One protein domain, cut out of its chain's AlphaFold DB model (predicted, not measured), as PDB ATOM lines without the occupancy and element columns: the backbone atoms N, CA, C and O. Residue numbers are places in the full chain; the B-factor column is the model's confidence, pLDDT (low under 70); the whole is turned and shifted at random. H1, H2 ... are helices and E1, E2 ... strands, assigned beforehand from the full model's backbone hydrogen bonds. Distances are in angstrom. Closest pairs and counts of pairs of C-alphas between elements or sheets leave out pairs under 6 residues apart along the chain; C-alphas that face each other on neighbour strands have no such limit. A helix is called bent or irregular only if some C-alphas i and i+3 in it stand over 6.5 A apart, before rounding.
ATOM      1  N   LEU A  13     155.495 168.103 184.177       88.62
ATOM      2  CA  LEU A  13     155.347 169.368 184.903       88.62
ATOM      3  C   LEU A  13     154.164 169.355 185.870       88.62
ATOM      4  O   LEU A  13     153.820 170.406 186.406       88.62
ATOM      5  N   GLN A  14     153.489 168.221 186.066       86.75
ATOM      6  CA  GLN A  14     152.418 168.129 187.055       86.75
ATOM      7  C   GLN A  14     152.993 168.150 188.477       86.75
ATOM      8  O   GLN A  14     154.065 167.606 188.733       86.75
ATOM      9  N   GLY A  15     152.267 168.784 189.400       85.25
ATOM     10  CA  GLY A  15     152.705 168.967 190.787       85.25
ATOM     11  C   GLY A  15     153.509 170.252 191.011       85.25
ATOM     12  O   GLY A  15     153.375 171.217 190.248       85.25
ATOM     13  N   GLY A  16     154.297 170.266 192.091       85.31
ATOM     14  CA  GLY A  16     155.226 171.348 192.433       85.31
ATOM     15  C   GLY A  16     154.588 172.686 192.804       85.31
ATOM     16  O   GLY A  16     155.147 173.709 192.449       85.31
ATOM     17  N   GLY A  17     153.399 172.704 193.418       93.56
ATOM     18  CA  GLY A  17     152.826 173.920 194.017       93.56
ATOM     19  C   GLY A  17     152.893 175.185 193.143       93.56
ATOM     20  O   GLY A  17     152.424 175.199 191.999       93.56
ATOM     21  N   GLU A  18     153.475 176.246 193.704       95.31
ATOM     22  CA  GLU A  18     153.696 177.543 193.060       95.31
ATOM     23  C   GLU A  18     154.756 177.432 191.953       95.31
ATOM     24  O   GLU A  18     154.557 177.969 190.863       95.31
ATOM     25  N   MET A  19     155.862 176.708 192.177       95.75
ATOM     26  CA  MET A  19     156.954 176.637 191.189       95.75
ATOM     27  C   MET A  19     156.566 175.870 189.926       95.75
ATOM     28  O   MET A  19     156.924 176.260 188.817       95.75
ATOM     29  N   GLY A  20     155.792 174.802 190.074       94.88
ATOM     30  CA  GLY A  20     155.213 174.046 188.979       94.88
ATOM     31  C   GLY A  20     154.244 174.906 188.174       94.88
ATOM     32  O   GLY A  20     154.265 174.847 186.947       94.88
ATOM     33  N   GLU A  21     153.435 175.748 188.826       94.62
ATOM     34  CA  GLU A  21     152.552 176.679 188.110       94.62
ATOM     35  C   GLU A  21     153.346 177.748 187.363       94.62
ATOM     36  O   GLU A  21     153.069 178.007 186.189       94.62
ATOM     37  N   LEU A  22     154.388 178.304 187.987       95.12
ATOM     38  CA  LEU A  22     155.297 179.233 187.322       95.12
ATOM     39  C   LEU A  22     155.952 178.589 186.100       95.12
ATOM     40  O   LEU A  22     155.940 179.183 185.027       95.12
ATOM     41  N   ILE A  23     156.453 177.356 186.208       95.06
ATOM     42  CA  ILE A  23     157.037 176.652 185.062       95.06
ATOM     43  C   ILE A  23     155.978 176.390 183.984       95.06
ATOM     44  O   ILE A  23     156.264 176.569 182.808       95.06
ATOM     45  N   ARG A  24     154.742 176.017 184.320       93.50
ATOM     46  CA  ARG A  24     153.697 175.780 183.305       93.50
ATOM     47  C   ARG A  24     153.252 177.053 182.579       93.50
ATOM     48  O   ARG A  24     152.802 176.967 181.438       93.50
ATOM     49  N   THR A  25     153.352 178.209 183.232       92.56
ATOM     50  CA  THR A  25     152.879 179.503 182.707       92.56
ATOM     51  C   THR A  25     153.989 180.362 182.095       92.56
ATOM     52  O   THR A  25     153.694 181.351 181.426       92.56
ATOM     53  N   TYR A  26     155.258 179.979 182.269       94.44
ATOM     54  CA  TYR A  26     156.401 180.713 181.736       94.44
ATOM     55  C   TYR A  26     156.492 180.638 180.201       94.44
ATOM     56  O   TYR A  26     156.270 179.593 179.585       94.44
ATOM     57  N   ALA A  27     156.879 181.749 179.565       93.38
ATOM     58  CA  ALA A  27     157.020 181.869 178.112       93.38
ATOM     59  C   ALA A  27     158.319 181.215 177.588       93.38
ATOM     60  O   ALA A  27     159.205 181.881 177.052       93.38
ATOM     61  N   TRP A  28     158.440 179.892 177.728       94.38
ATOM     62  CA  TRP A  28     159.662 179.135 177.417       94.38
ATOM     63  C   TRP A  28     160.158 179.247 175.977       94.38
ATOM     64  O   TRP A  28     161.363 179.162 175.743       94.38
ATOM     65  N   SER A  29     159.266 179.498 175.019       93.00
ATOM     66  CA  SER A  29     159.631 179.730 173.616       93.00
ATOM     67  C   SER A  29     160.556 180.936 173.415       93.00
ATOM     68  O   SER A  29     161.193 181.038 172.373       93.00
ATOM     69  N   GLN A  30     160.642 181.838 174.398       91.00
ATOM     70  CA  GLN A  30     161.530 183.004 174.387       91.00
ATOM     71  C   GLN A  30     162.887 182.731 175.063       91.00
ATOM     72  O   GLN A  30     163.737 183.616 175.124       91.00
ATOM     73  N   THR A  31     163.098 181.520 175.582       92.38
ATOM     74  CA  THR A  31     164.352 181.100 176.223       92.38
ATOM     75  C   THR A  31     165.201 180.253 175.282       92.38
ATOM     76  O   THR A  31     164.704 179.694 174.305       92.38
ATOM     77  N   SER A  32     166.481 180.083 175.610       90.56
ATOM     78  CA  SER A  32     167.402 179.232 174.843       90.56
ATOM     79  C   SER A  32     167.092 177.737 174.906       90.56
ATOM     80  O   SER A  32     167.598 176.990 174.073       90.56
ATOM     81  N   ILE A  33     166.260 177.284 175.851       92.62
ATOM     82  CA  ILE A  33     165.867 175.870 175.962       92.62
ATOM     83  C   ILE A  33     164.579 175.544 175.188       92.62
ATOM     84  O   ILE A  33     164.207 174.376 175.091       92.62
ATOM     85  N   GLY A  34     163.917 176.558 174.618       93.44
ATOM     86  CA  GLY A  34     162.721 176.405 173.792       93.44
ATOM     87  C   GLY A  34     161.484 175.924 174.554       93.44
ATOM     88  O   GLY A  34     161.477 175.803 175.778       93.44
ATOM     89  N   SER A  35     160.403 175.664 173.816       93.88
ATOM     90  CA  SER A  35     159.129 175.201 174.380       93.88
ATOM     91  C   SER A  35     159.245 173.801 175.004       93.88
ATOM     92  O   SER A  35     160.027 172.992 174.500       93.88
ATOM     93  N   PRO A  36     158.413 173.442 176.005       94.31
ATOM     94  CA  PRO A  36     158.538 172.153 176.688       94.31
ATOM     95  C   PRO A  36     158.385 170.911 175.794       94.31
ATOM     96  O   PRO A  36     158.936 169.864 176.117       94.31
ATOM     97  N   ASP A  37     157.719 171.018 174.636       91.12
ATOM     98  CA  ASP A  37     157.644 169.927 173.643       91.12
ATOM     99  C   ASP A  37     158.999 169.565 173.017       91.12
ATOM    100  O   ASP A  37     159.151 168.487 172.448       91.12
ATOM    101  N   GLN A  38     159.970 170.476 173.082       90.88
ATOM    102  CA  GLN A  38     161.310 170.300 172.520       90.88
ATOM    103  C   GLN A  38     162.339 169.939 173.590       90.88
ATOM    104  O   GLN A  38     163.511 169.722 173.275       90.88
ATOM    105  N   TRP A  39     161.930 169.881 174.860       94.06
ATOM    106  CA  TRP A  39     162.858 169.605 175.941       94.06
ATOM    107  C   TRP A  39     163.376 168.173 175.869       94.06
ATOM    108  O   TRP A  39     162.581 167.237 175.721       94.06
ATOM    109  N   PRO A  40     164.694 167.967 176.034       93.69
ATOM    110  CA  PRO A  40     165.262 166.630 176.061       93.69
ATOM    111  C   PRO A  40     164.674 165.832 177.229       93.69
ATOM    112  O   PRO A  40     164.441 166.374 178.310       93.69
ATOM    113  N   GLN A  41     164.504 164.521 177.042       92.50
ATOM    114  CA  GLN A  41     163.935 163.624 178.058       92.50
ATOM    115  C   GLN A  41     164.639 163.739 179.422       92.50
ATOM    116  O   GLN A  41     163.992 163.666 180.462       92.50
ATOM    117  N   ALA A  42     165.955 163.974 179.422       91.88
ATOM    118  CA  ALA A  42     166.726 164.187 180.643       91.88
ATOM    119  C   ALA A  42     166.226 165.397 181.456       91.88
ATOM    120  O   ALA A  42     166.053 165.268 182.663       91.88
ATOM    121  N   LEU A  43     165.911 166.528 180.809       93.25
ATOM    122  CA  LEU A  43     165.342 167.695 181.493       93.25
ATOM    123  C   LEU A  43     163.960 167.374 182.067       93.25
ATOM    124  O   LEU A  43     163.670 167.728 183.204       93.25
ATOM    125  N   GLN A  44     163.123 166.675 181.297       94.06
ATOM    126  CA  GLN A  44     161.779 166.299 181.741       94.06
ATOM    127  C   GLN A  44     161.829 165.435 183.013       94.06
ATOM    128  O   GLN A  44     161.113 165.714 183.971       94.06
ATOM    129  N   ILE A  45     162.717 164.432 183.050       92.50
ATOM    130  CA  ILE A  45     162.918 163.568 184.225       92.50
ATOM    131  C   ILE A  45     163.477 164.372 185.405       92.50
ATOM    132  O   ILE A  45     162.958 164.270 186.516       92.50
ATOM    133  N   SER A  46     164.503 165.197 185.179       93.31
ATOM    134  CA  SER A  46     165.087 166.035 186.231       93.31
ATOM    135  C   SER A  46     164.066 166.994 186.841       93.31
ATOM    136  O   SER A  46     164.011 167.108 188.061       93.31
ATOM    137  N   LEU A  47     163.223 167.638 186.029       94.31
ATOM    138  CA  LEU A  47     162.163 168.518 186.528       94.31
ATOM    139  C   LEU A  47     161.074 167.758 187.273       94.31
ATOM    140  O   LEU A  47     160.630 168.233 188.315       94.31
ATOM    141  N   GLY A  48     160.704 166.565 186.799       93.56
ATOM    142  CA  GLY A  48     159.816 165.676 187.541       93.56
ATOM    143  C   GLY A  48     160.357 165.392 188.946       93.56
ATOM    144  O   GLY A  48     159.621 165.522 189.921       93.56
ATOM    145  N   ASN A  49     161.654 165.099 189.074       91.88
ATOM    146  CA  ASN A  49     162.288 164.868 190.373       91.88
ATOM    147  C   ASN A  49     162.333 166.135 191.242       91.88
ATOM    148  O   ASN A  49     161.989 166.075 192.419       91.88
ATOM    149  N   VAL A  50     162.721 167.281 190.669       94.25
ATOM    150  CA  VAL A  50     162.793 168.567 191.387       94.25
ATOM    151  C   VAL A  50     161.421 168.954 191.944       94.25
ATOM    152  O   VAL A  50     161.296 169.226 193.136       94.25
ATOM    153  N   LEU A  51     160.379 168.939 191.108       95.12
ATOM    154  CA  LEU A  51     159.039 169.407 191.479       95.12
ATOM    155  C   LEU A  51     158.309 168.490 192.462       95.12
ATOM    156  O   LEU A  51     157.433 168.963 193.183       95.12
ATOM    157  N   ASN A  52     158.649 167.201 192.498       93.19
ATOM    158  CA  ASN A  52     158.023 166.236 193.406       93.19
ATOM    159  C   ASN A  52     158.845 165.969 194.677       93.19
ATOM    160  O   ASN A  52     158.416 165.195 195.533       93.19
ATOM    161  N   SER A  53     160.014 166.593 194.825       92.31
ATOM    162  CA  SER A  53     160.832 166.460 196.028       92.31
ATOM    163  C   SER A  53     160.355 167.385 197.145       92.31
ATOM    164  O   SER A  53     160.103 168.568 196.923       92.31
ATOM    165  N   GLY A  54     160.299 166.854 198.370       93.06
ATOM    166  CA  GLY A  54     160.103 167.650 199.587       93.06
ATOM    167  C   GLY A  54     161.379 168.332 200.095       93.06
ATOM    168  O   GLY A  54     161.307 169.146 201.012       93.06
ATOM    169  N   PHE A  55     162.543 168.010 199.522       93.88
ATOM    170  CA  PHE A  55     163.808 168.665 199.853       93.88
ATOM    171  C   PHE A  55     164.022 169.905 198.975       93.88
ATOM    172  O   PHE A  55     163.625 169.878 197.808       93.88
ATOM    173  N   PRO A  56     164.670 170.971 199.483       94.88
ATOM    174  CA  PRO A  56     165.080 172.108 198.663       94.88
ATOM    175  C   PRO A  56     165.952 171.647 197.496       94.88
ATOM    176  O   PRO A  56     166.961 170.985 197.720       94.88
ATOM    177  N   MET A  57     165.554 171.970 196.265       94.88
ATOM    178  CA  MET A  57     166.296 171.605 195.057       94.88
ATOM    179  C   MET A  57     166.333 172.761 194.061       94.88
ATOM    180  O   MET A  57     165.294 173.349 193.744       94.88
ATOM    181  N   PHE A  58     167.520 173.033 193.519       92.50
ATOM    182  CA  PHE A  58     167.755 173.996 192.445       92.50
ATOM    183  C   PHE A  58     168.441 173.320 191.257       92.50
ATOM    184  O   PHE A  58     169.337 172.508 191.443       92.50
ATOM    185  N   LEU A  59     168.052 173.664 190.031       92.81
ATOM    186  CA  LEU A  59     168.601 173.117 188.793       92.81
ATOM    187  C   LEU A  59     168.998 174.233 187.816       92.81
ATOM    188  O   LEU A  59     168.185 175.089 187.469       92.81
ATOM    189  N   PHE A  60     170.228 174.171 187.303       91.62
ATOM    190  CA  PHE A  60     170.655 174.923 186.119       91.62
ATOM    191  C   PHE A  60     170.620 174.040 184.875       91.62
ATOM    192  O   PHE A  60     171.167 172.935 184.916       91.62
ATOM    193  N   TRP A  61     170.041 174.527 183.771       92.19
ATOM    194  CA  TRP A  61     169.966 173.765 182.520       92.19
ATOM    195  C   TRP A  61     170.439 174.518 181.269       92.19
ATOM    196  O   TRP A  61     170.074 175.669 181.035       92.19
ATOM    197  N   GLY A  62     171.177 173.818 180.405       89.12
ATOM    198  CA  GLY A  62     171.540 174.298 179.068       89.12
ATOM    199  C   GLY A  62     172.658 175.345 179.051       89.12
ATOM    200  O   GLY A  62     173.341 175.569 180.050       89.12
ATOM    201  N   ASP A  63     172.867 175.971 177.891       86.25
ATOM    202  CA  ASP A  63     174.009 176.870 177.665       86.25
ATOM    203  C   ASP A  63     173.901 178.197 178.419       86.25
ATOM    204  O   ASP A  63     174.903 178.702 178.920       86.25
ATOM    205  N   ASP A  64     172.683 178.719 178.568       89.88
ATOM    206  CA  ASP A  64     172.417 179.905 179.388       89.88
ATOM    207  C   ASP A  64     172.275 179.591 180.886       89.88
ATOM    208  O   ASP A  64     172.045 180.510 181.679       89.88
ATOM    209  N   LEU A  65     172.389 178.312 181.272       90.69
ATOM    210  CA  LEU A  65     172.183 177.836 182.640       90.69
ATOM    211  C   LEU A  65     170.853 178.366 183.192       90.69
ATOM    212  O   LEU A  65     170.796 179.097 184.175       90.69
ATOM    213  N   VAL A  66     169.772 178.046 182.491       94.19
ATOM    214  CA  VAL A  66     168.424 178.482 182.842       94.19
ATOM    215  C   VAL A  66     168.040 177.924 184.209       94.19
ATOM    216  O   VAL A  66     168.238 176.738 184.479       94.19
ATOM    217  N   CYS A  67     167.514 178.792 185.068       94.62
ATOM    218  CA  CYS A  67     167.188 178.484 186.453       94.62
ATOM    219  C   CYS A  67     165.850 177.744 186.597       94.62
ATOM    220  O   CYS A  67     164.818 178.187 186.083       94.62
ATOM    221  N   PHE A  68     165.865 176.685 187.400       95.62
ATOM    222  CA  PHE A  68     164.712 175.933 187.885       95.62
ATOM    223  C   PHE A  68     164.872 175.660 189.381       95.62
ATOM    224  O   PHE A  68     165.990 175.487 189.852       95.62
ATOM    225  N   TYR A  69     163.781 175.603 190.135       96.25
ATOM    226  CA  TYR A  69     163.795 175.211 191.546       96.25
ATOM    227  C   TYR A  69     162.388 174.839 192.008       96.25
ATOM    228  O   TYR A  69     161.413 175.149 191.322       96.25
ATOM    229  N   ASN A  70     162.289 174.158 193.149       96.19
ATOM    230  CA  ASN A  70     161.013 173.769 193.748       96.19
ATOM    231  C   ASN A  70     160.587 174.692 194.901       96.19
ATOM    232  O   ASN A  70     161.335 175.566 195.344       96.19
ATOM    233  N   ASP A  71     159.363 174.505 195.389       96.12
ATOM    234  CA  ASP A  71     158.785 175.317 196.463       96.12
ATOM    235  C   ASP A  71     159.601 175.228 197.754       96.12
ATOM    236  O   ASP A  71     159.752 176.228 198.451       96.12
ATOM    237  N   ALA A  72     160.188 174.060 198.040       95.50
ATOM    238  CA  ALA A  72     161.051 173.858 199.201       95.50
ATOM    239  C   ALA A  72     162.335 174.706 199.135       95.50
ATOM    240  O   ALA A  72     162.858 175.103 200.174       95.50
ATOM    241  N   PHE A  73     162.830 175.027 197.934       95.12
ATOM    242  CA  PHE A  73     163.983 175.912 197.745       95.12
ATOM    243  C   PHE A  73     163.618 177.399 197.763       95.12
ATOM    244  O   PHE A  73     164.471 178.234 198.057       95.12
ATOM    245  N   ARG A  74     162.360 177.761 197.476       94.12
ATOM    246  CA  ARG A  74     161.910 179.162 197.394       94.12
ATOM    247  C   ARG A  74     162.350 180.025 198.594       94.12
ATOM    248  O   ARG A  74     162.829 181.127 198.333       94.12
ATOM    249  N   PRO A  75     162.266 179.577 199.868       93.94
ATOM    250  CA  PRO A  75     162.699 180.387 201.012       93.94
ATOM    251  C   PRO A  75     164.180 180.786 200.967       93.94
ATOM    252  O   PRO A  75     164.527 181.879 201.414       93.94
ATOM    253  N   SER A  76     165.045 179.954 200.377       92.06
ATOM    254  CA  SER A  76     166.480 180.232 200.219       92.06
ATOM    255  C   SER A  76     166.762 181.416 199.292       92.06
ATOM    256  O   SER A  76     167.858 181.971 199.321       92.06
ATOM    257  N   LEU A  77     165.788 181.824 198.468       91.31
ATOM    258  CA  LEU A  77     165.908 182.999 197.607       91.31
ATOM    259  C   LEU A  77     165.593 184.313 198.330       91.31
ATOM    260  O   LEU A  77     165.789 185.357 197.715       91.31
ATOM    261  N   GLY A  78     165.149 184.275 199.593       88.12
ATOM    262  CA  GLY A  78     164.740 185.449 200.366       88.12
ATOM    263  C   GLY A  78     163.365 186.000 199.962       88.12
ATOM    264  O   GLY A  78     162.896 185.777 198.848       88.12
ATOM    265  N   VAL A  79     162.714 186.729 200.878       79.31
ATOM    266  CA  VAL A  79     161.359 187.287 200.680       79.31
ATOM    267  C   VAL A  79     161.338 188.351 199.575       79.31
ATOM    268  O   VAL A  79     160.507 188.265 198.678       79.31
ATOM    269  N   ASP A  80     162.305 189.273 199.593       83.62
ATOM    270  CA  ASP A  80     162.499 190.318 198.569       83.62
ATOM    271  C   ASP A  80     163.676 190.005 197.631       83.62
ATOM    272  O   ASP A  80     164.269 190.897 197.025       83.62
ATOM    273  N   GLY A  81     164.098 188.739 197.583       88.06
ATOM    274  CA  GLY A  81     165.305 188.358 196.863       88.06
ATOM    275  C   GLY A  81     165.037 187.962 195.414       88.06
ATOM    276  O   GLY A  81     164.410 188.684 194.646       88.06
ATOM    277  N   LYS A  82     165.571 186.816 194.990       91.25
ATOM    278  CA  LYS A  82     165.677 186.481 193.554       91.25
ATOM    279  C   LYS A  82     164.409 185.871 192.949       91.25
ATOM    280  O   LYS A  82     164.359 185.639 191.741       91.25
ATOM    281  N   HIS A  83     163.401 185.574 193.768       93.44
ATOM    282  CA  HIS A  83     162.147 184.997 193.298       93.44
ATOM    283  C   HIS A  83     161.292 186.045 192.540       93.44
ATOM    284  O   HIS A  83     161.096 187.140 193.056       93.44
ATOM    285  N   PRO A  84     160.728 185.725 191.355       94.19
ATOM    286  CA  PRO A  84     160.917 184.491 190.603       94.19
ATOM    287  C   PRO A  84     162.219 184.509 189.786       94.19
ATOM    288  O   PRO A  84     162.475 185.433 189.004       94.19
ATOM    289  N   ALA A  85     163.013 183.443 189.915       95.00
ATOM    290  CA  ALA A  85     164.210 183.222 189.099       95.00
ATOM    291  C   ALA A  85     163.979 182.214 187.961       95.00
ATOM    292  O   ALA A  85     164.828 182.103 187.079       95.00
ATOM    293  N   ILE A  86     162.840 181.508 187.957       95.62
ATOM    294  CA  ILE A  86     162.492 180.506 186.939       95.62
ATOM    295  C   ILE A  86     162.649 181.091 185.532       95.62
ATOM    296  O   ILE A  86     162.197 182.204 185.256       95.62
ATOM    297  N   GLY A  87     163.317 180.345 184.653       94.56
ATOM    298  CA  GLY A  87     163.484 180.702 183.242       94.56
ATOM    299  C   GLY A  87     164.529 181.788 182.961       94.56
ATOM    300  O   GLY A  87     164.932 181.965 181.811       94.56
ATOM    301  N   LYS A  88     165.031 182.483 183.989       95.12
ATOM    302  CA  LYS A  88     166.113 183.462 183.843       95.12
ATOM    303  C   LYS A  88     167.468 182.761 183.715       95.12
ATOM    304  O   LYS A  88     167.664 181.649 184.205       95.12
ATOM    305  N   LYS A  89     168.422 183.440 183.074       93.62
ATOM    306  CA  LYS A  89     169.811 182.977 182.946       93.62
ATOM    307  C   LYS A  89     170.517 183.060 184.298       93.62
ATOM    308  O   LYS A  89     170.465 184.119 184.929       93.62
ATOM    309  N   ALA A  90     171.243 182.017 184.701       90.75
ATOM    310  CA  ALA A  90     171.947 181.996 185.986       90.75
ATOM    311  C   ALA A  90     172.869 183.201 186.185       90.75
ATOM    312  O   ALA A  90     172.853 183.808 187.247       90.75
ATOM    313  N   LYS A  91     173.614 183.595 185.146       89.94
ATOM    314  CA  LYS A  91     174.548 184.726 185.217       89.94
ATOM    315  C   LYS A  91     173.875 186.058 185.558       89.94
ATOM    316  O   LYS A  91     174.503 186.901 186.177       89.94
ATOM    317  N   VAL A  92     172.622 186.243 185.139       92.44
ATOM    318  CA  VAL A  92     171.839 187.449 185.455       92.44
ATOM    319  C   VAL A  92     171.276 187.362 186.869       92.44
ATOM    320  O   VAL A  92     171.210 188.354 187.577       92.44
ATOM    321  N   VAL A  93     170.850 186.168 187.281       93.06
ATOM    322  CA  VAL A  93     170.245 185.941 188.598       93.06
ATOM    323  C   VAL A  93     171.282 185.996 189.722       93.06
ATOM    324  O   VAL A  93     170.947 186.439 190.811       93.06
ATOM    325  N   TRP A  94     172.505 185.536 189.466       90.38
ATOM    326  CA  TRP A  94     173.579 185.367 190.450       90.38
ATOM    327  C   TRP A  94     174.809 186.207 190.101       90.38
ATOM    328  O   TRP A  94     175.937 185.747 190.282       90.38
ATOM    329  N   GLU A  95     174.602 187.394 189.530       91.88
ATOM    330  CA  GLU A  95     175.681 188.262 189.049       91.88
ATOM    331  C   GLU A  95     176.729 188.554 190.131       91.88
ATOM    332  O   GLU A  95     177.927 188.544 189.859       91.88
ATOM    333  N   GLU A  96     176.286 188.718 191.375       90.31
ATOM    334  CA  GLU A  96     177.094 189.135 192.512       90.31
ATOM    335  C   GLU A  96     178.047 188.044 193.020       90.31
ATOM    336  O   GLU A  96     179.057 188.342 193.654       90.31
ATOM    337  N   ILE A  97     177.742 186.777 192.726       86.88
ATOM    338  CA  ILE A  97     178.572 185.615 193.079       86.88
ATOM    339  C   ILE A  97     178.961 184.792 191.849       86.88
ATOM    340  O   ILE A  97     179.409 183.648 191.978       86.88
ATOM    341  N   TRP A  98     178.809 185.352 190.646       86.50
ATOM    342  CA  TRP A  98     179.011 184.601 189.411       86.50
ATOM    343  C   TRP A  98     180.438 184.084 189.276       86.50
ATOM    344  O   TRP A  98     180.638 182.955 188.838       86.50
ATOM    345  N   ASP A  99     181.428 184.863 189.704       83.62
ATOM    346  CA  ASP A  99     182.830 184.448 189.645       83.62
ATOM    347  C   ASP A  99     183.122 183.267 190.582       83.62
ATOM    348  O   ASP A  99     183.969 182.430 190.280       83.62
ATOM    349  N   PHE A 100     182.366 183.126 191.675       79.88
ATOM    350  CA  PHE A 100     182.466 181.981 192.576       79.88
ATOM    351  C   PHE A 100     181.753 180.742 192.008       79.88
ATOM    352  O   PHE A 100     182.345 179.662 191.920       79.88
ATOM    353  N   ILE A 101     180.503 180.887 191.556       73.88
ATOM    354  CA  ILE A 101     179.699 179.781 190.995       73.88
ATOM    355  C   ILE A 101     180.274 179.296 189.654       73.88
ATOM    356  O   ILE A 101     180.365 178.095 189.384       73.88
ATOM    357  N   GLY A 102     180.664 180.233 188.794       67.81
ATOM    358  CA  GLY A 102     181.160 179.991 187.445       67.81
ATOM    359  C   GLY A 102     182.545 179.348 187.415       67.81
ATOM    360  O   GLY A 102     182.806 178.546 186.520       67.81
ATOM    361  N   ALA A 103     183.411 179.652 188.390       61.62
ATOM    362  CA  ALA A 103     184.752 179.073 188.483       61.62
ATOM    363  C   ALA A 103     184.772 177.688 189.153       61.62
ATOM    364  O   ALA A 103     185.570 176.832 188.769       61.62
ATOM    365  N   THR A 104     183.891 177.449 190.131       57.72
ATOM    366  CA  THR A 104     183.866 176.195 190.914       57.72
ATOM    367  C   THR A 104     183.306 175.018 190.115       57.72
ATOM    368  O   THR A 104     183.634 173.855 190.357       57.72
ATOM    369  N   HIS A 105     182.483 175.301 189.114       56.50
ATOM    370  CA  HIS A 105     181.824 174.281 188.327       56.50
ATOM    371  C   HIS A 105     182.401 174.259 186.912       56.50
ATOM    372  O   HIS A 105     182.349 175.222 186.150       56.50
ATOM    373  N   ARG A 106     182.996 173.119 186.547       52.81
ATOM    374  CA  ARG A 106     183.559 172.834 185.222       52.81
ATOM    375  C   ARG A 106     182.425 172.683 184.195       52.81
ATOM    376  O   ARG A 106     182.202 171.607 183.658       52.81
ATOM    377  N   TRP A 107     181.712 173.763 183.888       58.81
ATOM    378  CA  TRP A 107     180.559 173.786 182.979       58.81
ATOM    379  C   TRP A 107     180.906 173.543 181.504       58.81
ATOM    380  O   TRP A 107     180.056 173.744 180.641       58.81
ATOM    381  N   ARG A 108     182.159 173.237 181.154       48.75
ATOM    382  CA  ARG A 108     182.662 173.575 179.818       48.75
ATOM    383  C   ARG A 108     182.460 172.516 178.730       48.75
ATOM    384  O   ARG A 108     182.434 172.929 177.582       48.75
ATOM    385  N   ASN A 109     182.245 171.226 179.018       43.59
ATOM    386  CA  ASN A 109     182.485 170.209 177.972       43.59
ATOM    387  C   ASN A 109     181.417 169.134 177.690       43.59
ATOM    388  O   ASN A 109     181.703 168.271 176.868       43.59
ATOM    389  N   GLU A 110     180.195 169.176 178.230       48.22
ATOM    390  CA  GLU A 110     179.142 168.240 177.781       48.22
ATOM    391  C   GLU A 110     177.790 168.941 177.605       48.22
ATOM    392  O   GLU A 110     177.318 169.671 178.474       48.22
ATOM    393  N   THR A 111     177.163 168.724 176.451       44.53
ATOM    394  CA  THR A 111     175.924 169.338 175.932       44.53
ATOM    395  C   THR A 111     174.643 168.956 176.701       44.53
ATOM    396  O   THR A 111     173.542 168.987 176.155       44.53
ATOM    397  N   ARG A 112     174.756 168.583 177.983       52.78
ATOM    398  CA  ARG A 112     173.658 168.118 178.856       52.78
ATOM    399  C   ARG A 112     173.826 168.629 180.293       52.78
ATOM    400  O   ARG A 112     173.784 167.858 181.246       52.78
ATOM    401  N   LYS A 113     174.096 169.927 180.446       60.22
ATOM    402  CA  LYS A 113     174.419 170.541 181.742       60.22
ATOM    403  C   LYS A 113     173.184 170.556 182.635       60.22
ATOM    404  O   LYS A 113     172.248 171.298 182.364       60.22
ATOM    405  N   ALA A 114     173.230 169.739 183.676       58.78
ATOM    406  CA  ALA A 114     172.343 169.770 184.821       58.78
ATOM    407  C   ALA A 114     173.237 169.854 186.055       58.78
ATOM    408  O   ALA A 114     174.075 168.980 186.266       58.78
ATOM    409  N   CYS A 115     173.091 170.899 186.858       65.00
ATOM    410  CA  CYS A 115     173.630 170.892 188.212       65.00
ATOM    411  C   CYS A 115     172.472 171.067 189.157       65.00
ATOM    412  O   CYS A 115     171.720 172.033 189.039       65.00
ATOM    413  N   LEU A 116     172.345 170.071 190.017       59.72
ATOM    414  CA  LEU A 116     171.356 170.008 191.055       59.72
ATOM    415  C   LEU A 116     172.051 170.385 192.363       59.72
ATOM    416  O   LEU A 116     173.027 169.725 192.729       59.72
ATOM    417  N   VAL A 117     171.586 171.453 193.002       60.22
ATOM    418  CA  VAL A 117     172.054 171.926 194.315       60.22
ATOM    419  C   VAL A 117     170.942 171.747 195.331       60.22
ATOM    420  O   VAL A 117     169.768 171.990 194.952       60.22
TER     421      VAL A 117
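What this domain is: This is residues 13 to 117 of the 117 residues of an uncharacterized protein of Chitinophagaceae bacterium (UniProt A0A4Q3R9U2). A small antiparallel sheet, in the order E2 E1 E3, makes the middle, with helix H2 covering one face and the short helix H4 on the opposite face. H1 grazes the sheet, H3 and H5 lie off it, and after H5 the printed part folds back to add E3 at an edge. The 105 printed residues include five named helices and three named strands, in the order H1 H2 E1 E2 H3 H4 H5 E3; the class is mixed, with under half of the residues in named elements. The whole is compact, with a radius of gyration of the C-alphas of 13.0 A and spans of 34 by 33 by 25 A.

How they stand to each other: Start at H1, residues 17 to 25, close but not clearly touching H2, residues 41 to 52; their closest C-alphas, of Gly 20 and Leu 51, are 6.5 A apart. Next find the hairpin of E1, residues 58 to 61, and E2, residues 66 to 69, antiparallel, with N 59 and O 68 within hydrogen-bond range at 2.8 A. H3, residues 74 to 77, is not on the sheet. H4, residues 90 to 93, is on the face opposite H2; its Ala 90 and Val 66 of E2 have the closest C-alphas, 5.9 A apart. H5, residues 95 to 104, is not on the sheet. E3, residues 114 to 116, is antiparallel to E1, with N 60 and O 115 3.1 A apart. H2 lies over E1 at a height over the sheet of 9.3 A. Every O i to N i+4 pair is within hydrogen-bond range in H1 and H2, 4 of 6 in H5; H3 and H4 are too short for one.

Where its parts are: Find C-alpha 17 at (152.826, 173.920, 194.017), where H1 begins its 12.6 A. H2 runs 16.7 A, E1 10.2 A and E2 10.4 A. H3 and H4 are short; H5 runs 14.7 A and is irregular, C-alphas 96 and 99 being 7.9 A apart. E3 ends at C-alpha 116, (171.356, 170.008, 191.055).

The domain as a whole: The C-alphas farthest apart, of Val 79 and Asn 109, are 35.4 A apart. The printed part has no cut; the links H1 to H2 and H3 to H4 are long. Residues 102 to 117 have pLDDT under 70.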